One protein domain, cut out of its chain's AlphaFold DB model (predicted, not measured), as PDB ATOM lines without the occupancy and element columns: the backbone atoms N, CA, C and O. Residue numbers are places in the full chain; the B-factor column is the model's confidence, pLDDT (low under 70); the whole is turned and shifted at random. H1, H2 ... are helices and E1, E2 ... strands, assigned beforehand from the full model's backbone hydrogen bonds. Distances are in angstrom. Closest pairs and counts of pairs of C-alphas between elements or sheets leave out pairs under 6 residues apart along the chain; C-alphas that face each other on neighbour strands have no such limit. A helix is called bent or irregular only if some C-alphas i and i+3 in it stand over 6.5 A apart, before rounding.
ATOM      1  N   ILE A 399     400.307 593.687 397.368       88.69
ATOM      2  CA  ILE A 399     398.967 593.116 397.195       88.69
ATOM      3  C   ILE A 399     398.024 594.215 397.672       88.69
ATOM      4  O   ILE A 399     397.937 594.457 398.875       88.69
ATOM      5  N   ASP A 400     397.395 594.910 396.730       84.31
ATOM      6  CA  ASP A 400     396.639 596.131 397.017       84.31
ATOM      7  C   ASP A 400     395.164 595.817 397.268       84.31
ATOM      8  O   ASP A 400     394.539 596.413 398.142       84.31
ATOM      9  N   ALA A 401     394.609 594.852 396.529       82.44
ATOM     10  CA  ALA A 401     393.203 594.491 396.624       82.44
ATOM     11  C   ALA A 401     392.967 592.996 396.375       82.44
ATOM     12  O   ALA A 401     393.674 592.340 395.601       82.44
ATOM     13  N   VAL A 402     391.937 592.472 397.041       86.69
ATOM     14  CA  VAL A 402     391.410 591.118 396.856       86.69
ATOM     15  C   VAL A 402     389.889 591.216 396.791       86.69
ATOM     16  O   VAL A 402     389.267 591.706 397.730       86.69
ATOM     17  N   GLU A 403     389.300 590.759 395.690       79.75
ATOM     18  CA  GLU A 403     387.857 590.823 395.431       79.75
ATOM     19  C   GLU A 403     387.274 589.418 395.237       79.75
ATOM     20  O   GLU A 403     387.929 588.519 394.700       79.75
ATOM     21  N   ILE A 404     386.037 589.227 395.699       78.75
ATOM     22  CA  ILE A 404     385.281 587.978 395.581       78.75
ATOM     23  C   ILE A 404     383.982 588.281 394.835       78.75
ATOM     24  O   ILE A 404     383.189 589.105 395.284       78.75
ATOM     25  N   ASP A 405     383.766 587.587 393.723       75.44
ATOM     26  CA  ASP A 405     382.570 587.682 392.886       75.44
ATOM     27  C   ASP A 405     382.015 586.277 392.632       75.44
ATOM     28  O   ASP A 405     382.492 585.538 391.764       75.44
ATOM     29  N   GLY A 406     381.044 585.872 393.453       78.75
ATOM     30  CA  GLY A 406     380.552 584.494 393.477       78.75
ATOM     31  C   GLY A 406     381.691 583.502 393.730       78.75
ATOM     32  O   GLY A 406     382.379 583.579 394.748       78.75
ATOM     33  N   ASP A 407     381.911 582.592 392.780       79.50
ATOM     34  CA  ASP A 407     382.988 581.596 392.843       79.50
ATOM     35  C   ASP A 407     384.345 582.133 392.343       79.50
ATOM     36  O   ASP A 407     385.360 581.438 392.449       79.50
ATOM     37  N   ARG A 408     384.392 583.346 391.775       81.94
ATOM     38  CA  ARG A 408     385.614 583.969 391.247       81.94
ATOM     39  C   ARG A 408     386.297 584.829 392.304       81.94
ATOM     40  O   ARG A 408     385.664 585.501 393.116       81.94
ATOM     41  N   ASN A 409     387.620 584.814 392.292       86.81
ATOM     42  CA  ASN A 409     388.484 585.572 393.180       86.81
ATOM     43  C   ASN A 409     389.502 586.340 392.334       86.81
ATOM     44  O   ASN A 409     390.221 585.740 391.532       86.81
ATOM     45  N   PHE A 410     389.583 587.649 392.543       88.44
ATOM     46  CA  PHE A 410     390.504 588.537 391.846       88.44
ATOM     47  C   PHE A 410     391.536 589.073 392.829       88.44
ATOM     48  O   PHE A 410     391.199 589.515 393.925       88.44
ATOM     49  N   PHE A 411     392.802 589.038 392.431       91.75
ATOM     50  CA  PHE A 411     393.924 589.533 393.217       91.75
ATOM     51  C   PHE A 411     394.678 590.551 392.382       91.75
ATOM     52  O   PHE A 411     395.095 590.224 391.269       91.75
ATOM     53  N   ALA A 412     394.881 591.752 392.916       88.50
ATOM     54  CA  ALA A 412     395.603 592.802 392.218       88.50
ATOM     55  C   ALA A 412     396.643 593.470 393.111       88.50
ATOM     56  O   ALA A 412     396.506 593.548 394.336       88.50
ATOM     57  N   GLY A 413     397.681 593.989 392.466       89.25
ATOM     58  CA  GLY A 413     398.716 594.756 393.134       89.25
ATOM     59  C   GLY A 413     399.640 595.475 392.164       89.25
ATOM     60  O   GLY A 413     399.379 595.542 390.956       89.25
ATOM     61  N   ALA A 414     400.742 595.986 392.702       89.44
ATOM     62  CA  ALA A 414     401.825 596.598 391.950       89.44
ATOM     63  C   ALA A 414     403.085 595.721 391.948       89.44
ATOM     64  O   ALA A 414     403.297 594.875 392.824       89.44
ATOM     65  N   GLY A 415     403.937 595.919 390.946       92.19
ATOM     66  CA  GLY A 415     405.207 595.215 390.792       92.19
ATOM     67  C   GLY A 415     406.146 595.931 389.827       92.19
ATOM     68  O   GLY A 415     405.804 596.962 389.254       92.19
ATOM     69  N   GLU A 416     407.345 595.384 389.645       92.75
ATOM     70  CA  GLU A 416     408.279 595.881 388.631       92.75
ATOM     71  C   GLU A 416     407.872 595.373 387.241       92.75
ATOM     72  O   GLU A 416     407.646 594.178 387.058       92.75
ATOM     73  N   ASP A 417     407.757 596.291 386.283       92.38
ATOM     74  CA  ASP A 417     407.247 596.019 384.938       92.38
ATOM     75  C   ASP A 417     408.076 594.957 384.196       92.38
ATOM     76  O   ASP A 417     409.309 594.952 384.255       92.38
ATOM     77  N   GLY A 418     407.401 594.032 383.511       88.75
ATOM     78  CA  GLY A 418     408.030 592.915 382.805       88.75
ATOM     79  C   GLY A 418     408.541 591.773 383.696       88.75
ATOM     80  O   GLY A 418     409.065 590.787 383.173       88.75
ATOM     81  N   MET A 419     408.395 591.857 385.024       93.56
ATOM     82  CA  MET A 419     408.659 590.727 385.922       93.56
ATOM     83  C   MET A 419     407.461 589.777 385.977       93.56
ATOM     84  O   MET A 419     406.313 590.172 385.794       93.56
ATOM     85  N   THR A 420     407.704 588.503 386.285       95.06
ATOM     86  CA  THR A 420     406.621 587.540 386.529       95.06
ATOM     87  C   THR A 420     406.285 587.510 388.012       95.06
ATOM     88  O   THR A 420     407.176 587.344 388.838       95.06
ATOM     89  N   VAL A 421     405.010 587.566 388.377       96.56
ATOM     90  CA  VAL A 421     404.549 587.320 389.747       96.56
ATOM     91  C   VAL A 421     403.860 585.960 389.867       96.56
ATOM     92  O   VAL A 421     403.213 585.478 388.938       96.56
ATOM     93  N   ARG A 422     404.008 585.302 391.019       96.62
ATOM     94  CA  ARG A 422     403.366 584.029 391.377       96.62
ATOM     95  C   ARG A 422     402.560 584.189 392.651       96.62
ATOM     96  O   ARG A 422     403.125 584.466 393.708       96.62
ATOM     97  N   LEU A 423     401.259 583.956 392.542       96.44
ATOM     98  CA  LEU A 423     400.307 584.074 393.636       96.44
ATOM     99  C   LEU A 423     400.129 582.731 394.340       96.44
ATOM    100  O   LEU A 423     399.914 581.700 393.700       96.44
ATOM    101  N   TYR A 424     400.163 582.752 395.665       95.31
ATOM    102  CA  TYR A 424     399.916 581.609 396.525       95.31
ATOM    103  C   TYR A 424     398.820 581.930 397.539       95.31
ATOM    104  O   TYR A 424     398.852 582.978 398.174       95.31
ATOM    105  N   VAL A 425     397.913 580.985 397.763       94.44
ATOM    106  CA  VAL A 425     396.948 581.011 398.870       94.44
ATOM    107  C   VAL A 425     397.231 579.800 399.747       94.44
ATOM    108  O   VAL A 425     397.333 578.689 399.232       94.44
ATOM    109  N   GLU A 426     397.440 579.989 401.052       92.31
ATOM    110  CA  GLU A 426     397.836 578.907 401.974       92.31
ATOM    111  C   GLU A 426     399.040 578.096 401.454       92.31
ATOM    112  O   GLU A 426     399.067 576.864 401.464       92.31
ATOM    113  N   ASN A 427     400.052 578.801 400.929       89.19
ATOM    114  CA  ASN A 427     401.248 578.221 400.303       89.19
ATOM    115  C   ASN A 427     400.998 577.380 399.027       89.19
ATOM    116  O   ASN A 427     401.960 576.860 398.453       89.19
ATOM    117  N   ARG A 428     399.756 577.264 398.545       91.06
ATOM    118  CA  ARG A 428     399.402 576.614 397.276       91.06
ATOM    119  C   ARG A 428     399.482 577.628 396.141       91.06
ATOM    120  O   ARG A 428     398.852 578.672 396.226       91.06
ATOM    121  N   LEU A 429     400.221 577.309 395.076       92.25
ATOM    122  CA  LEU A 429     400.269 578.142 393.870       92.25
ATOM    123  C   LEU A 429     398.867 578.218 393.251       92.25
ATOM    124  O   LEU A 429     398.293 577.182 392.910       92.25
ATOM    125  N   VAL A 430     398.345 579.434 393.134       93.12
ATOM    126  CA  VAL A 430     397.049 579.745 392.527       93.12
ATOM    127  C   VAL A 430     397.225 580.087 391.055       93.12
ATOM    128  O   VAL A 430     396.552 579.507 390.210       93.12
ATOM    129  N   GLY A 431     398.176 580.968 390.744       91.31
ATOM    130  CA  GLY A 431     398.415 581.430 389.384       91.31
ATOM    131  C   GLY A 431     399.723 582.199 389.252       91.31
ATOM    132  O   GLY A 431     400.426 582.448 390.236       91.31
ATOM    133  N   SER A 432     400.059 582.559 388.019       92.06
ATOM    134  CA  SER A 432     401.189 583.427 387.699       92.06
ATOM    135  C   SER A 432     400.821 584.358 386.559       92.06
ATOM    136  O   SER A 432     400.178 583.906 385.616       92.06
ATOM    137  N   THR A 433     401.269 585.603 386.625       94.69
ATOM    138  CA  THR A 433     401.045 586.606 385.580       94.69
ATOM    139  C   THR A 433     402.288 587.476 385.418       94.69
ATOM    140  O   THR A 433     403.158 587.482 386.292       94.69
ATOM    141  N   GLU A 434     402.399 588.178 384.298       94.44
ATOM    142  CA  GLU A 434     403.420 589.206 384.097       94.44
ATOM    143  C   GLU A 434     402.906 590.542 384.640       94.44
ATOM    144  O   GLU A 434     401.707 590.820 384.615       94.44
ATOM    145  N   VAL A 435     403.810 591.352 385.181       93.81
ATOM    146  CA  VAL A 435     403.504 592.726 385.570       93.81
ATOM    147  C   VAL A 435     403.527 593.584 384.308       93.81
ATOM    148  O   VAL A 435     404.541 593.598 383.608       93.81
ATOM    149  N   ALA A 436     402.429 594.289 384.047       87.12
ATOM    150  CA  ALA A 436     402.270 595.217 382.933       87.12
ATOM    151  C   ALA A 436     401.858 596.596 383.462       87.12
ATOM    152  O   ALA A 436     401.007 596.702 384.347       87.12
ATOM    153  N   ASP A 437     402.501 597.649 382.963       82.56
ATOM    154  CA  ASP A 437     402.322 599.034 383.413       82.56
ATOM    155  C   ASP A 437     402.515 599.191 384.936       82.56
ATOM    156  O   ASP A 437     401.881 600.011 385.606       82.56
ATOM    157  N   GLY A 438     403.407 598.370 385.506       87.44
ATOM    158  CA  GLY A 438     403.679 598.314 386.946       87.44
ATOM    159  C   GLY A 438     402.568 597.677 387.790       87.44
ATOM    160  O   GLY A 438     402.634 597.724 389.020       87.44
ATOM    161  N   ARG A 439     401.553 597.075 387.161       88.94
ATOM    162  CA  ARG A 439     400.396 596.445 387.805       88.94
ATOM    163  C   ARG A 439     400.274 594.984 387.409       88.94
ATOM    164  O   ARG A 439     400.792 594.538 386.391       88.94
ATOM    165  N   TRP A 440     399.597 594.212 388.242       93.06
ATOM    166  CA  TRP A 440     399.320 592.812 387.958       93.06
ATOM    167  C   TRP A 440     397.922 592.435 388.443       93.06
ATOM    168  O   TRP A 440     397.437 592.973 389.440       93.06
ATOM    169  N   LEU A 441     397.296 591.490 387.737       91.06
ATOM    170  CA  LEU A 441     395.980 590.930 388.044       91.06
ATOM    171  C   LEU A 441     396.028 589.406 387.893       91.06
ATOM    172  O   LEU A 441     396.509 588.887 386.885       91.06
ATOM    173  N   VAL A 442     395.518 588.689 388.891       91.12
ATOM    174  CA  VAL A 442     395.319 587.237 388.841       91.12
ATOM    175  C   VAL A 442     393.859 586.932 389.143       91.12
ATOM    176  O   VAL A 442     393.359 587.282 390.210       91.12
ATOM    177  N   GLU A 443     393.202 586.238 388.219       90.75
ATOM    178  CA  GLU A 443     391.874 585.658 388.410       90.75
ATOM    179  C   GLU A 443     392.000 584.177 388.783       90.75
ATOM    180  O   GLU A 443     392.814 583.434 388.226       90.75
ATOM    181  N   ALA A 444     391.198 583.740 389.748       88.69
ATOM    182  CA  ALA A 444     391.128 582.356 390.184       88.69
ATOM    183  C   ALA A 444     389.704 581.986 390.601       88.69
ATOM    184  O   ALA A 444     388.897 582.847 390.917       88.69
ATOM    185  N   ILE A 445     389.400 580.691 390.634       87.00
ATOM    186  CA  ILE A 445     388.073 580.186 390.999       87.00
ATOM    187  C   ILE A 445     388.200 579.344 392.267       87.00
ATOM    188  O   ILE A 445     389.053 578.454 392.327       87.00
ATOM    189  N   ASN A 446     387.331 579.585 393.250       84.50
ATOM    190  CA  ASN A 446     387.215 578.799 394.481       84.50
ATOM    191  C   ASN A 446     388.543 578.647 395.251       84.50
ATOM    192  O   ASN A 446     388.876 577.556 395.726       84.50
ATOM    193  N   VAL A 447     389.332 579.722 395.365       87.69
ATOM    194  CA  VAL A 447     390.613 579.703 396.099       87.69
ATOM    195  C   VAL A 447     390.516 580.302 397.502       87.69
ATOM    196  O   VAL A 447     391.232 579.848 398.401       87.69
ATOM    197  N   LEU A 448     389.610 581.261 397.718       85.00
ATOM    198  CA  LEU A 448     389.341 581.867 399.026       85.00
ATOM    199  C   LEU A 448     388.119 581.223 399.705       85.00
ATOM    200  O   LEU A 448     387.054 581.819 399.797       85.00
ATOM    201  N   THR A 449     388.249 579.969 400.140       81.06
ATOM    202  CA  THR A 449     387.146 579.183 400.730       81.06
ATOM    203  C   THR A 449     387.074 579.228 402.262       81.06
ATOM    204  O   THR A 449     386.252 578.534 402.859       81.06
ATOM    205  N   GLY A 450     387.998 579.918 402.929       78.56
ATOM    206  CA  GLY A 450     388.127 579.956 404.385       78.56
ATOM    207  C   GLY A 450     387.864 581.345 404.961       78.56
ATOM    208  O   GLY A 450     388.100 582.350 404.305       78.56
ATOM    209  N   ALA A 451     387.444 581.399 406.229       73.56
ATOM    210  CA  ALA A 451     387.177 582.662 406.926       73.56
ATOM    211  C   ALA A 451     388.431 583.538 407.107       73.56
ATOM    212  O   ALA A 451     388.335 584.755 407.213       73.56
ATOM    213  N   ALA A 452     389.615 582.926 407.151       81.31
ATOM    214  CA  ALA A 452     390.891 583.624 407.130       81.31
ATOM    215  C   ALA A 452     391.914 582.783 406.366       81.31
ATOM    216  O   ALA A 452     392.067 581.593 406.657       81.31
ATOM    217  N   GLN A 453     392.601 583.387 405.399       89.19
ATOM    218  CA  GLN A 453     393.604 582.723 404.573       89.19
ATOM    219  C   GLN A 453     394.778 583.652 404.271       89.19
ATOM    220  O   GLN A 453     394.620 584.849 404.041       89.19
ATOM    221  N   ARG A 454     395.984 583.095 404.238       89.62
ATOM    222  CA  ARG A 454     397.198 583.806 403.857       89.62
ATOM    223  C   ARG A 454     397.331 583.856 402.344       89.62
ATOM    224  O   ARG A 454     397.416 582.811 401.694       89.62
ATOM    225  N   VAL A 455     397.457 585.065 401.815       93.19
ATOM    226  CA  VAL A 455     397.770 585.331 400.411       93.19
ATOM    227  C   VAL A 455     399.221 585.797 400.326       93.19
ATOM    228  O   VAL A 455     399.644 586.680 401.065       93.19
ATOM    229  N   ARG A 456     400.008 585.187 399.443       95.38
ATOM    230  CA  ARG A 456     401.418 585.517 399.211       95.38
ATOM    231  C   ARG A 456     401.665 585.743 397.733       95.38
ATOM    232  O   ARG A 456     401.217 584.947 396.915       95.38
ATOM    233  N   ILE A 457     402.462 586.746 397.404       96.00
ATOM    234  CA  ILE A 457     402.956 586.989 396.053       96.00
ATOM    235  C   ILE A 457     404.486 586.915 396.051       96.00
ATOM    236  O   ILE A 457     405.149 587.527 396.890       96.00
ATOM    237  N   ASP A 458     405.044 586.146 395.119       95.94
ATOM    238  CA  ASP A 458     406.480 586.103 394.834       95.94
ATOM    239  C   ASP A 458     406.706 586.768 393.472       95.94
ATOM    240  O   ASP A 458     406.081 586.355 392.503       95.94
ATOM    241  N   MET A 459     407.587 587.762 393.375       95.62
ATOM    242  CA  MET A 459     408.024 588.356 392.105       95.62
ATOM    243  C   MET A 459     409.324 587.692 391.660       95.62
ATOM    244  O   MET A 459     410.222 587.485 392.479       95.62
ATOM    245  N   LEU A 460     409.414 587.329 390.386       94.38
ATOM    246  CA  LEU A 460     410.472 586.519 389.806       94.38
ATOM    247  C   LEU A 460     411.181 587.273 388.682       94.38
ATOM    248  O   LEU A 460     410.529 587.912 387.859       94.38
ATOM    249  N   ASP A 461     412.506 587.132 388.627       91.50
ATOM    250  CA  ASP A 461     413.301 587.572 387.480       91.50
ATOM    251  C   ASP A 461     413.110 586.656 386.255       91.50
ATOM    252  O   ASP A 461     412.533 585.567 386.337       91.50
ATOM    253  N   ALA A 462     413.671 587.058 385.110       87.94
ATOM    254  CA  ALA A 462     413.660 586.264 383.876       87.94
ATOM    255  C   ALA A 462     414.335 584.879 384.009       87.94
ATOM    256  O   ALA A 462     414.151 584.010 383.155       87.94
ATOM    257  N   ALA A 463     415.131 584.651 385.060       89.56
ATOM    258  CA  ALA A 463     415.739 583.360 385.367       89.56
ATOM    259  C   ALA A 463     414.871 582.496 386.309       89.56
ATOM    260  O   ALA A 463     415.211 581.337 386.560       89.56
ATOM    261  N   GLY A 464     413.740 583.018 386.795       89.75
ATOM    262  CA  GLY A 464     412.820 582.346 387.707       89.75
ATOM    263  C   GLY A 464     413.242 582.391 389.179       89.75
ATOM    264  O   GLY A 464     412.717 581.610 389.977       89.75
ATOM    265  N   ASN A 465     414.179 583.262 389.559       91.12
ATOM    266  CA  ASN A 465     414.552 583.478 390.956       91.12
ATOM    267  C   ASN A 465     413.604 584.485 391.602       91.12
ATOM    268  O   ASN A 465     413.244 585.477 390.980       91.12
ATOM    269  N   VAL A 466     413.244 584.263 392.867       93.06
ATOM    270  CA  VAL A 466     412.399 585.201 393.617       93.06
ATOM    271  C   VAL A 466     413.216 586.440 393.984       93.06
ATOM    272  O   VAL A 466     414.149 586.348 394.782       93.06
ATOM    273  N   VAL A 467     412.851 587.584 393.409       92.62
ATOM    274  CA  VAL A 467     413.478 588.898 393.636       92.62
ATOM    275  C   VAL A 467     412.714 589.761 394.639       92.62
ATOM    276  O   VAL A 467     413.283 590.684 395.214       92.62
ATOM    277  N   GLY A 468     411.445 589.440 394.901       90.69
ATOM    278  CA  GLY A 468     410.614 590.126 395.886       90.69
ATOM    279  C   GLY A 468     409.489 589.233 396.396       90.69
ATOM    280  O   GLY A 468     409.066 588.305 395.707       90.69
ATOM    281  N   ARG A 469     409.007 589.496 397.612       93.44
ATOM    282  CA  ARG A 469     407.883 588.775 398.217       93.44
ATOM    283  C   ARG A 469     407.061 589.700 399.100       93.44
ATOM    284  O   ARG A 469     407.648 590.453 399.872       93.44
ATOM    285  N   SER A 470     405.744 589.525 399.050       92.56
ATOM    286  CA  SER A 470     404.799 590.120 399.996       92.56
ATOM    287  C   SER A 470     403.737 589.118 400.424       92.56
ATOM    288  O   SER A 470     403.403 588.188 399.688       92.56
ATOM    289  N   GLU A 471     403.226 589.293 401.637       90.81
ATOM    290  CA  GLU A 471     402.197 588.449 402.245       90.81
ATOM    291  C   GLU A 471     401.127 589.346 402.869       90.81
ATOM    292  O   GLU A 471     401.464 590.369 403.462       90.81
ATOM    293  N   VAL A 472     399.859 588.945 402.758       89.06
ATOM    294  CA  VAL A 472     398.716 589.552 403.455       89.06
ATOM    295  C   VAL A 472     397.862 588.455 404.094       89.06
ATOM    296  O   VAL A 472     397.766 587.338 403.574       89.06
ATOM    297  N   ASN A 473     397.245 588.749 405.236       85.81
ATOM    298  CA  ASN A 473     396.219 587.888 405.817       85.81
ATOM    299  C   ASN A 473     394.867 588.377 405.302       85.81
ATOM    300  O   ASN A 473     394.435 589.468 405.643       85.81
ATOM    301  N   PHE A 474     394.198 587.593 404.471       84.44
ATOM    302  CA  PHE A 474     392.845 587.908 404.041       84.44
ATOM    303  C   PHE A 474     391.849 587.332 405.047       84.44
ATOM    304  O   PHE A 474     391.941 586.151 405.385       84.44
ATOM    305  N   VAL A 475     390.922 588.150 405.538       80.81
ATOM    306  CA  VAL A 475     389.832 587.730 406.428       80.81
ATOM    307  C   VAL A 475     388.508 588.060 405.756       80.81
ATOM    308  O   VAL A 475     388.283 589.196 405.342       80.81
ATOM    309  N   MET A 476     387.644 587.054 405.655       74.31
ATOM    310  CA  MET A 476     386.295 587.185 405.125       74.31
ATOM    311  C   MET A 476     385.361 587.534 406.282       74.31
ATOM    312  O   MET A 476     385.119 586.705 407.163       74.31
ATOM    313  N   ASP A 477     384.878 588.770 406.300       64.38
ATOM    314  CA  ASP A 477     383.855 589.221 407.232       64.38
ATOM    315  C   ASP A 477     382.494 588.829 406.653       64.38
ATOM    316  O   ASP A 477     381.899 589.511 405.815       64.38
ATOM    317  N   VAL A 478     382.053 587.629 407.018       52.72
ATOM    318  CA  VAL A 478     380.671 587.225 406.794       52.72
ATOM    319  C   VAL A 478     379.895 587.926 407.899       52.72
ATOM    320  O   VAL A 478     380.142 587.585 409.062       52.72
ATOM    321  N   PRO A 479     379.005 588.891 407.598       44.50
ATOM    322  CA  PRO A 479     378.178 589.453 408.648       44.50
ATOM    323  C   PRO A 479     377.503 588.289 409.347       44.50
ATOM    324  O   PRO A 479     377.051 587.345 408.687       44.50
ATOM    325  N   ASP A 480     377.490 588.328 410.680       42.91
ATOM    326  CA  ASP A 480     376.656 587.437 411.462       42.91
ATOM    327  C   ASP A 480     375.259 587.574 410.867       42.91
ATOM    328  O   ASP A 480     374.565 588.561 411.126       42.91
ATOM    329  N   ILE A 618     402.091 591.104 409.094       61.75
ATOM    330  CA  ILE A 618     401.470 590.780 407.811       61.75
ATOM    331  C   ILE A 618     400.138 591.535 407.810       61.75
ATOM    332  O   ILE A 618     399.286 591.209 408.647       61.75
ATOM    333  N   PRO A 619     399.948 592.535 406.932       70.88
ATOM    334  CA  PRO A 619     398.750 593.357 406.955       70.88
ATOM    335  C   PRO A 619     397.517 592.494 406.682       70.88
ATOM    336  O   PRO A 619     397.561 591.547 405.888       70.88
ATOM    337  N   THR A 620     396.428 592.800 407.386       69.44
ATOM    338  CA  THR A 620     395.154 592.102 407.225       69.44
ATOM    339  C   THR A 620     394.273 592.875 406.254       69.44
ATOM    340  O   THR A 620     393.975 594.039 406.508       69.44
ATOM    341  N   LEU A 621     393.838 592.229 405.173       65.56
ATOM    342  CA  LEU A 621     392.818 592.757 404.272       65.56
ATOM    343  C   LEU A 621     391.468 592.140 404.659       65.56
ATOM    344  O   LEU A 621     391.363 590.916 404.753       65.56
ATOM    345  N   VAL A 622     390.455 592.973 404.902       58.59
ATOM    346  CA  VAL A 622     389.096 592.521 405.236       58.59
ATOM    347  C   VAL A 622     388.223 592.613 403.987       58.59
ATOM    348  O   VAL A 622     388.089 593.688 403.399       58.59
ATOM    349  N   GLY A 623     387.647 591.485 403.578       55.03
ATOM    350  CA  GLY A 623     386.603 591.430 402.559       55.03
ATOM    351  C   GLY A 623     385.267 591.119 403.220       55.03
ATOM    352  O   GLY A 623     385.144 590.069 403.838       55.03
ATOM    353  N   VAL A 624     384.278 592.005 403.107       46.00
ATOM    354  CA  VAL A 624     382.890 591.688 403.490       46.00
ATOM    355  C   VAL A 624     382.231 590.950 402.328       46.00
ATOM    356  O   VAL A 624     382.505 591.272 401.179       46.00
ATOM    357  N   THR A 625     381.372 589.971 402.600       46.59
ATOM    358  CA  THR A 625     380.517 589.363 401.569       46.59
ATOM    359  C   THR A 625     379.051 589.602 401.861       46.59
ATOM    360  O   THR A 625     378.412 588.788 402.517       46.59
ATOM    361  N   GLU A 626     378.505 590.682 401.311       39.00
ATOM    362  CA  GLU A 626     377.070 590.788 401.041       39.00
ATOM    363  C   GLU A 626     376.884 591.378 399.642       39.00
ATOM    364  O   GLU A 626     377.445 592.427 399.340       39.00
ATOM    365  N   ASP A 627     376.133 590.684 398.784       38.44
ATOM    366  CA  ASP A 627     375.748 591.105 397.425       38.44
ATOM    367  C   ASP A 627     376.899 591.581 396.506       38.44
ATOM    368  O   ASP A 627     376.734 592.526 395.736       38.44
ATOM    369  N   GLY A 628     378.082 590.956 396.578       43.41
ATOM    370  CA  GLY A 628     379.226 591.306 395.716       43.41
ATOM    371  C   GLY A 628     379.930 592.624 396.079       43.41
ATOM    372  O   GLY A 628     380.599 593.222 395.236       43.41
ATOM    373  N   ARG A 629     379.766 593.104 397.319       48.78
ATOM    374  CA  ARG A 629     380.393 594.330 397.838       48.78
ATOM    375  C   ARG A 629     381.770 594.034 398.432       48.78
ATOM    376  O   ARG A 629     381.864 593.185 399.304       48.78
ATOM    377  N   THR A 630     382.805 594.794 398.082       46.56
ATOM    378  CA  THR A 630     384.001 594.930 398.932       46.56
ATOM    379  C   THR A 630     383.948 596.266 399.678       46.56
ATOM    380  O   THR A 630     383.651 597.310 399.105       46.56
ATOM    381  N   THR A 631     384.225 596.234 400.987       50.62
ATOM    382  CA  THR A 631     384.309 597.416 401.873       50.62
ATOM    383  C   THR A 631     385.756 597.862 402.095       50.62
ATOM    384  O   THR A 631     386.068 598.515 403.085       50.62
ATOM    385  N   SER A 632     386.683 597.461 401.224       54.38
ATOM    386  CA  SER A 632     388.115 597.682 401.451       54.38
ATOM    387  C   SER A 632     388.562 599.119 401.156       54.38
ATOM    388  O   SER A 632     389.762 599.381 401.171       54.38
ATOM    389  N   GLY A 633     387.646 600.034 400.810       67.62
ATOM    390  CA  GLY A 633     388.028 601.361 400.323       67.62
ATOM    391  C   GLY A 633     388.697 601.329 398.955       67.62
ATOM    392  O   GLY A 633     389.129 602.370 398.488       67.62
ATOM    393  N   LEU A 634     388.820 600.153 398.334       71.50
ATOM    394  CA  LEU A 634     389.574 599.912 397.113       71.50
ATOM    395  C   LEU A 634     388.798 598.922 396.235       71.50
ATOM    396  O   LEU A 634     388.340 597.894 396.739       71.50
ATOM    397  N   ALA A 635     388.673 599.202 394.937       75.81
ATOM    398  CA  ALA A 635     388.107 598.278 393.948       75.81
ATOM    399  C   ALA A 635     389.075 598.006 392.803       75.81
ATOM    400  O   ALA A 635     389.777 598.911 392.353       75.81
ATOM    401  N   ILE A 636     389.076 596.760 392.323       77.50
ATOM    402  CA  ILE A 636     389.836 596.337 391.148       77.50
ATOM    403  C   ILE A 636     388.964 596.573 389.916       77.50
ATOM    404  O   ILE A 636     387.823 596.124 389.865       77.50
ATOM    405  N   ILE A 637     389.506 597.248 388.906       81.94
ATOM    406  CA  ILE A 637     388.830 597.438 387.624       81.94
ATOM    407  C   ILE A 637     388.915 596.142 386.834       81.94
ATOM    408  O   ILE A 637     390.003 595.622 386.576       81.94
ATOM    409  N   ARG A 638     387.760 595.600 386.465       75.94
ATOM    410  CA  ARG A 638     387.638 594.385 385.663       75.94
ATOM    411  C   ARG A 638     387.357 594.745 384.210       75.94
ATOM    412  O   ARG A 638     387.066 595.883 383.854       75.94
ATOM    413  N   GLN A 639     387.449 593.739 383.355       64.12
ATOM    414  CA  GLN A 639     387.050 593.864 381.962       64.12
ATOM    415  C   GLN A 639     385.547 594.178 381.875       64.12
ATOM    416  O   GLN A 639     384.744 593.455 382.462       64.12
ATOM    417  N   GLY A 640     385.188 595.266 381.185       65.62
ATOM    418  CA  GLY A 640     383.807 595.761 381.089       65.62
ATOM    419  C   GLY A 640     383.360 596.684 382.232       65.62
ATOM    420  O   GLY A 640     382.286 597.277 382.146       65.62
ATOM    421  N   ASP A 641     384.171 596.866 383.282       76.81
ATOM    422  CA  ASP A 641     383.863 597.859 384.311       76.81
ATOM    423  C   ASP A 641     384.040 599.284 383.753       76.81
ATOM    424  O   ASP A 641     384.919 599.563 382.941       76.81
ATOM    425  N   ASN A 642     383.223 600.210 384.248       79.50
ATOM    426  CA  ASN A 642     383.303 601.643 383.971       79.50
ATOM    427  C   ASN A 642     382.987 602.415 385.259       79.50
ATOM    428  O   ASN A 642     382.366 601.886 386.183       79.50
ATOM    429  N   LEU A 643     383.410 603.680 385.353       81.50
ATOM    430  CA  LEU A 643     383.286 604.450 386.599       81.50
ATOM    431  C   LEU A 643     381.834 604.549 387.096       81.50
ATOM    432  O   LEU A 643     381.591 604.560 388.304       81.50
ATOM    433  N   TRP A 644     380.867 604.581 386.177       78.69
ATOM    434  CA  TRP A 644     379.449 604.642 386.510       78.69
ATOM    435  C   TRP A 644     378.915 603.313 387.063       78.69
ATOM    436  O   TRP A 644     378.254 603.328 388.103       78.69
ATOM    437  N   THR A 645     379.221 602.165 386.444       75.88
ATOM    438  CA  THR A 645     378.795 600.847 386.960       75.88
ATOM    439  C   THR A 645     379.437 600.555 388.303       75.88
ATOM    440  O   THR A 645     378.758 600.088 389.218       75.88
ATOM    441  N   ILE A 646     380.710 600.923 388.474       77.94
ATOM    442  CA  ILE A 646     381.400 600.826 389.760       77.94
ATOM    443  C   ILE A 646     380.693 601.710 390.790       77.94
ATOM    444  O   ILE A 646     380.341 601.226 391.860       77.94
ATOM    445  N   ALA A 647     380.392 602.971 390.475       79.75
ATOM    446  CA  ALA A 647     379.690 603.858 391.398       79.75
ATOM    447  C   ALA A 647     378.263 603.399 391.724       79.75
ATOM    448  O   ALA A 647     377.815 603.541 392.863       79.75
ATOM    449  N   ARG A 648     377.537 602.816 390.766       75.38
ATOM    450  CA  ARG A 648     376.210 602.237 391.003       75.38
ATOM    451  C   ARG A 648     376.305 601.020 391.917       75.38
ATOM    452  O   ARG A 648     375.536 600.933 392.868       75.38
ATOM    453  N   ARG A 649     377.272 600.133 391.674       76.12
ATOM    454  CA  ARG A 649     377.539 598.938 392.489       76.12
ATOM    455  C   ARG A 649     377.972 599.296 393.914       76.12
ATOM    456  O   ARG A 649     377.494 598.693 394.867       76.12
ATOM    457  N   VAL A 650     378.846 600.289 394.056       73.62
ATOM    458  CA  VAL A 650     379.485 600.657 395.328       73.62
ATOM    459  C   VAL A 650     378.638 601.637 396.140       73.62
ATOM    460  O   VAL A 650     378.476 601.473 397.346       73.62
ATOM    461  N   TYR A 651     378.082 602.664 395.497       76.50
ATOM    462  CA  TYR A 651     377.374 603.755 396.170       76.50
ATOM    463  C   TYR A 651     375.858 603.745 395.971       76.50
ATOM    464  O   TYR A 651     375.184 604.652 396.466       76.50
ATOM    465  N   GLY A 652     375.323 602.788 395.207       72.88
ATOM    466  CA  GLY A 652     373.904 602.710 394.847       72.88
ATOM    467  C   GLY A 652     373.454 603.763 393.828       72.88
ATOM    468  O   GLY A 652     372.290 603.783 393.441       72.88
ATOM    469  N   ALA A 653     374.352 604.645 393.386       73.06
ATOM    470  CA  ALA A 653     374.046 605.736 392.472       73.06
ATOM    471  C   ALA A 653     375.206 605.931 391.499       73.06
ATOM    472  O   ALA A 653     376.264 606.427 391.883       73.06
ATOM    473  N   GLY A 654     374.995 605.581 390.228       73.38
ATOM    474  CA  GLY A 654     376.044 605.676 389.211       73.38
ATOM    475  C   GLY A 654     376.558 607.100 388.999       73.38
ATOM    476  O   GLY A 654     377.742 607.286 388.764       73.38
ATOM    477  N   MET A 655     375.729 608.124 389.243       71.94
ATOM    478  CA  MET A 655     376.140 609.541 389.243       71.94
ATOM    479  C   MET A 655     377.249 609.877 390.256       71.94
ATOM    480  O   MET A 655     377.868 610.932 390.153       71.94
ATOM    481  N   ARG A 656     377.533 609.001 391.231       76.75
ATOM    482  CA  ARG A 656     378.655 609.160 392.169       76.75
ATOM    483  C   ARG A 656     380.007 608.745 391.581       76.75
ATOM    484  O   ARG A 656     380.994 608.732 392.308       76.75
ATOM    485  N   TYR A 657     380.080 608.458 390.282       78.81
ATOM    486  CA  TYR A 657     381.331 608.174 389.575       78.81
ATOM    487  C   TYR A 657     382.357 609.307 389.700       78.81
ATOM    488  O   TYR A 657     383.557 609.049 389.762       78.81
ATOM    489  N   THR A 658     381.894 610.554 389.825       84.12
ATOM    490  CA  THR A 658     382.754 611.721 390.050       84.12
ATOM    491  C   THR A 658     383.558 611.612 391.342       84.12
ATOM    492  O   THR A 658     384.705 612.037 391.367       84.12
ATOM    493  N   GLN A 659     383.024 610.968 392.387       85.38
ATOM    494  CA  GLN A 659     383.754 610.753 393.643       85.38
ATOM    495  C   GLN A 659     384.912 609.766 393.465       85.38
ATOM    496  O   GLN A 659     385.981 609.963 394.038       85.38
ATOM    497  N   ILE A 660     384.713 608.732 392.642       83.81
ATOM    498  CA  ILE A 660     385.773 607.780 392.280       83.81
ATOM    499  C   ILE A 660     386.846 608.508 391.474       83.81
ATOM    500  O   ILE A 660     388.031 608.382 391.768       83.81
ATOM    501  N   PHE A 661     386.436 609.307 390.488       85.00
ATOM    502  CA  PHE A 661     387.367 610.074 389.668       85.00
ATOM    503  C   PHE A 661     388.203 611.055 390.501       85.00
ATOM    504  O   PHE A 661     389.428 611.068 390.399       85.00
ATOM    505  N   GLU A 662     387.564 611.837 391.373       85.38
ATOM    506  CA  GLU A 662     388.242 612.806 392.239       85.38
ATOM    507  C   GLU A 662     389.259 612.138 393.169       85.38
ATOM    508  O   GLU A 662     390.371 612.645 393.311       85.38
ATOM    509  N   ALA A 663     388.917 610.986 393.754       86.31
ATOM    510  CA  ALA A 663     389.813 610.248 394.644       86.31
ATOM    511  C   ALA A 663     391.019 609.614 393.931       86.31
ATOM    512  O   ALA A 663     392.014 609.319 394.586       86.31
ATOM    513  N   ASN A 664     390.951 609.433 392.607       89.56
ATOM    514  CA  ASN A 664     391.949 608.711 391.812       89.56
ATOM    515  C   ASN A 664     392.491 609.538 390.642       89.56
ATOM    516  O   ASN A 664     392.930 608.980 389.637       89.56
ATOM    517  N   THR A 665     392.466 610.868 390.739       85.62
ATOM    518  CA  THR A 665     392.918 611.764 389.655       85.62
ATOM    519  C   THR A 665     394.405 611.602 389.315       85.62
ATOM    520  O   THR A 665     394.859 612.039 388.260       85.62
ATOM    521  N   ASP A 666     395.187 610.968 390.187       82.88
ATOM    522  CA  ASP A 666     396.572 610.575 389.937       82.88
ATOM    523  C   ASP A 666     396.700 609.332 389.033       82.88
ATOM    524  O   ASP A 666     397.695 609.200 388.313       82.88
ATOM    525  N   GLN A 667     395.692 608.454 389.030       81.31
ATOM    526  CA  GLN A 667     395.641 607.231 388.220       81.31
ATOM    527  C   GLN A 667     394.779 607.392 386.958       81.31
ATOM    528  O   GLN A 667     395.088 606.798 385.923       81.31
ATOM    529  N   ILE A 668     393.729 608.214 387.021       83.12
ATOM    530  CA  ILE A 668     392.782 608.451 385.928       83.12
ATOM    531  C   ILE A 668     393.142 609.769 385.243       83.12
ATOM    532  O   ILE A 668     392.752 610.853 385.671       83.12
ATOM    533  N   ARG A 669     393.937 609.672 384.173       77.31
ATOM    534  CA  ARG A 669     394.343 610.839 383.367       77.31
ATOM    535  C   ARG A 669     393.212 611.356 382.492       77.31
ATOM    536  O   ARG A 669     393.120 612.558 382.266       77.31
ATOM    537  N   ASP A 670     392.409 610.430 381.994       77.31
ATOM    538  CA  ASP A 670     391.257 610.680 381.152       77.31
ATOM    539  C   ASP A 670     390.057 610.001 381.827       77.31
ATOM    540  O   ASP A 670     390.109 608.784 382.020       77.31
ATOM    541  N   PRO A 671     389.036 610.753 382.284       69.69
ATOM    542  CA  PRO A 671     387.863 610.180 382.951       69.69
ATOM    543  C   PRO A 671     387.087 609.214 382.057       69.69
ATOM    544  O   PRO A 671     386.351 608.374 382.576       69.69
ATOM    545  N   ASP A 672     387.276 609.320 380.744       67.25
ATOM    546  CA  ASP A 672     386.599 608.489 379.765       67.25
ATOM    547  C   ASP A 672     387.238 607.100 379.727       67.25
ATOM    548  O   ASP A 672     386.546 606.130 379.454       67.25
ATOM    549  N   LEU A 673     388.518 606.988 380.111       76.94
ATOM    550  CA  LEU A 673     389.404 605.871 379.800       76.94
ATOM    551  C   LEU A 673     389.952 605.204 381.081       76.94
ATOM    552  O   LEU A 673     390.883 605.704 381.719       76.94
ATOM    553  N   ILE A 674     389.420 604.029 381.436       80.75
ATOM    554  CA  ILE A 674     389.933 603.185 382.535       80.75
ATOM    555  C   ILE A 674     390.315 601.785 382.039       80.75
ATOM    556  O   ILE A 674     389.753 601.294 381.066       80.75
ATOM    557  N   TYR A 675     391.270 601.137 382.704       77.50
ATOM    558  CA  TYR A 675     391.896 599.891 382.256       77.50
ATOM    559  C   TYR A 675     391.728 598.751 383.272       77.50
ATOM    560  O   TYR A 675     391.873 598.979 384.479       77.50
ATOM    561  N   PRO A 676     391.518 597.500 382.816       75.94
ATOM    562  CA  PRO A 676     391.497 596.338 383.696       75.94
ATOM    563  C   PRO A 676     392.791 596.180 384.507       75.94
ATOM    564  O   PRO A 676     393.892 596.404 384.009       75.94
ATOM    565  N   GLY A 677     392.663 595.774 385.770       67.50
ATOM    566  CA  GLY A 677     393.773 595.620 386.712       67.50
ATOM    567  C   GLY A 677     394.166 596.902 387.454       67.50
ATOM    568  O   GLY A 677     394.936 596.829 388.418       67.50
ATOM    569  N   GLN A 678     393.616 598.065 387.075       80.06
ATOM    570  CA  GLN A 678     393.701 599.271 387.900       80.06
ATOM    571  C   GLN A 678     393.012 599.039 389.252       80.06
ATOM    572  O   GLN A 678     392.111 598.214 389.373       80.06
ATOM    573  N   VAL A 679     393.468 599.737 390.295       82.00
ATOM    574  CA  VAL A 679     392.844 599.691 391.627       82.00
ATOM    575  C   VAL A 679     392.532 601.117 392.023       82.00
ATOM    576  O   VAL A 679     393.444 601.942 392.073       82.00
ATOM    577  N   PHE A 680     391.258 601.392 392.274       84.00
ATOM    578  CA  PHE A 680     390.770 602.721 392.613       84.00
ATOM    579  C   PHE A 680     390.364 602.803 394.074       84.00
ATOM    580  O   PHE A 680     389.706 601.900 394.582       84.00
ATOM    581  N   ASP A 681     390.723 603.912 394.713       83.00
ATOM    582  CA  ASP A 681     390.182 604.346 395.993       83.00
ATOM    583  C   ASP A 681     388.690 604.670 395.845       83.00
ATOM    584  O   ASP A 681     388.264 605.375 394.928       83.00
ATOM    585  N   LEU A 682     387.886 604.107 396.737       84.38
ATOM    586  CA  LEU A 682     386.445 604.263 396.801       84.38
ATOM    587  C   LEU A 682     386.086 605.004 398.095       84.38
ATOM    588  O   LEU A 682     385.728 604.366 399.100       84.38
TER     589      LEU A 682
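Overview. This is residues 399 to 480 and 618 to 682 of the 697 residues of the protein "LysM domain-containing protein" of Pelagibacterium luteolum (UniProt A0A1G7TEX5). Two unequal lobes make up this domain. The larger is a sandwich, two sheets face to face with their strands crossed: a strongly twisted sheet in the order E4 E3 E6 E7 E8, and a smaller one, E1 E2 E5. In the smaller lobe H1 and H2 meet nearly at right angles, and the short strand pair E9 and E10 lies between H2 and the sandwich, near E1 and E2. The printed part has 147 residues, with ten named strands and two named helices in the order E1 to E9, H1, H2, E10; the five-strand sheet is mixed, the other two are antiparallel, and the class is mixed, helices and strands. It is compact, with a radius of gyration of the C-alphas of 15.4 A and spans of 47 by 40 by 24 A.

Arrangement. E1, residues 401 to 405, and E2, residues 408 to 414, form an antiparallel hairpin, with N 403 and O 410 2.9 A apart. E5, residues 439 to 445, is antiparallel to E2, with N 411 and O 442 2.9 A apart. In the other sheet E3, residues 420 to 425, and E4, residues 428 to 434, form a hairpin, with N 423 and O 431 2.9 A apart. E6, residues 452 to 460, is antiparallel to E3, N 424 and O 456 being 2.7 A apart, and forms a hairpin with E7, residues 466 to 477, N 455 and O 472 being 2.9 A apart. E8, residues 620 to 624, is an edge strand parallel to E7, with N 477 and O 623 2.8 A apart. The strands of the two sheets stand at 42 degrees. The closest C-alphas of E4 and E5, those of Gly 431 and Val 442, are 6.6 A apart. E9, residues 634 to 636, comes within 6.5 A of E1 at the C-alphas of Leu 634 and Ala 401. E10, residues 679 to 681, is antiparallel to E9, with N 635 and O 680 2.9 A apart. H1, residues 643 to 651, and H2, residues 654 to 663, touch about perpendicular at 81 degrees, closest at the C-alphas of Arg 648 and Gly 654, 3.9 A. Every O i to N i+4 pair of H1 is within hydrogen-bond range, against 3 of 6 in H2.

Along the chain. E1 begins at C-alpha 401 (393.203, 594.491, 396.624). E7 is 31.9 A long and E6 26.3 A; E2 and E5 are 20.6 A each. H1 measures 11.3 A; H2 measures 15.5 A and is irregular, with C-alphas 655 and 658 7.0 A apart. E10 ends at C-alpha 681 (390.182, 604.346, 395.993).

Size, cuts and confidence. The C-alphas farthest apart, those of Ala 463 and Ala 653, are 47.8 A apart. Residues 481 to 617 are not printed, and C-alphas 480 and 618 are 25.3 A apart across the cut. The link from H2 to E10, residues 664 to 678, is long. The mean pLDDT of the printed part is 80.5; 24 residues are under 70, among them 620 to 633.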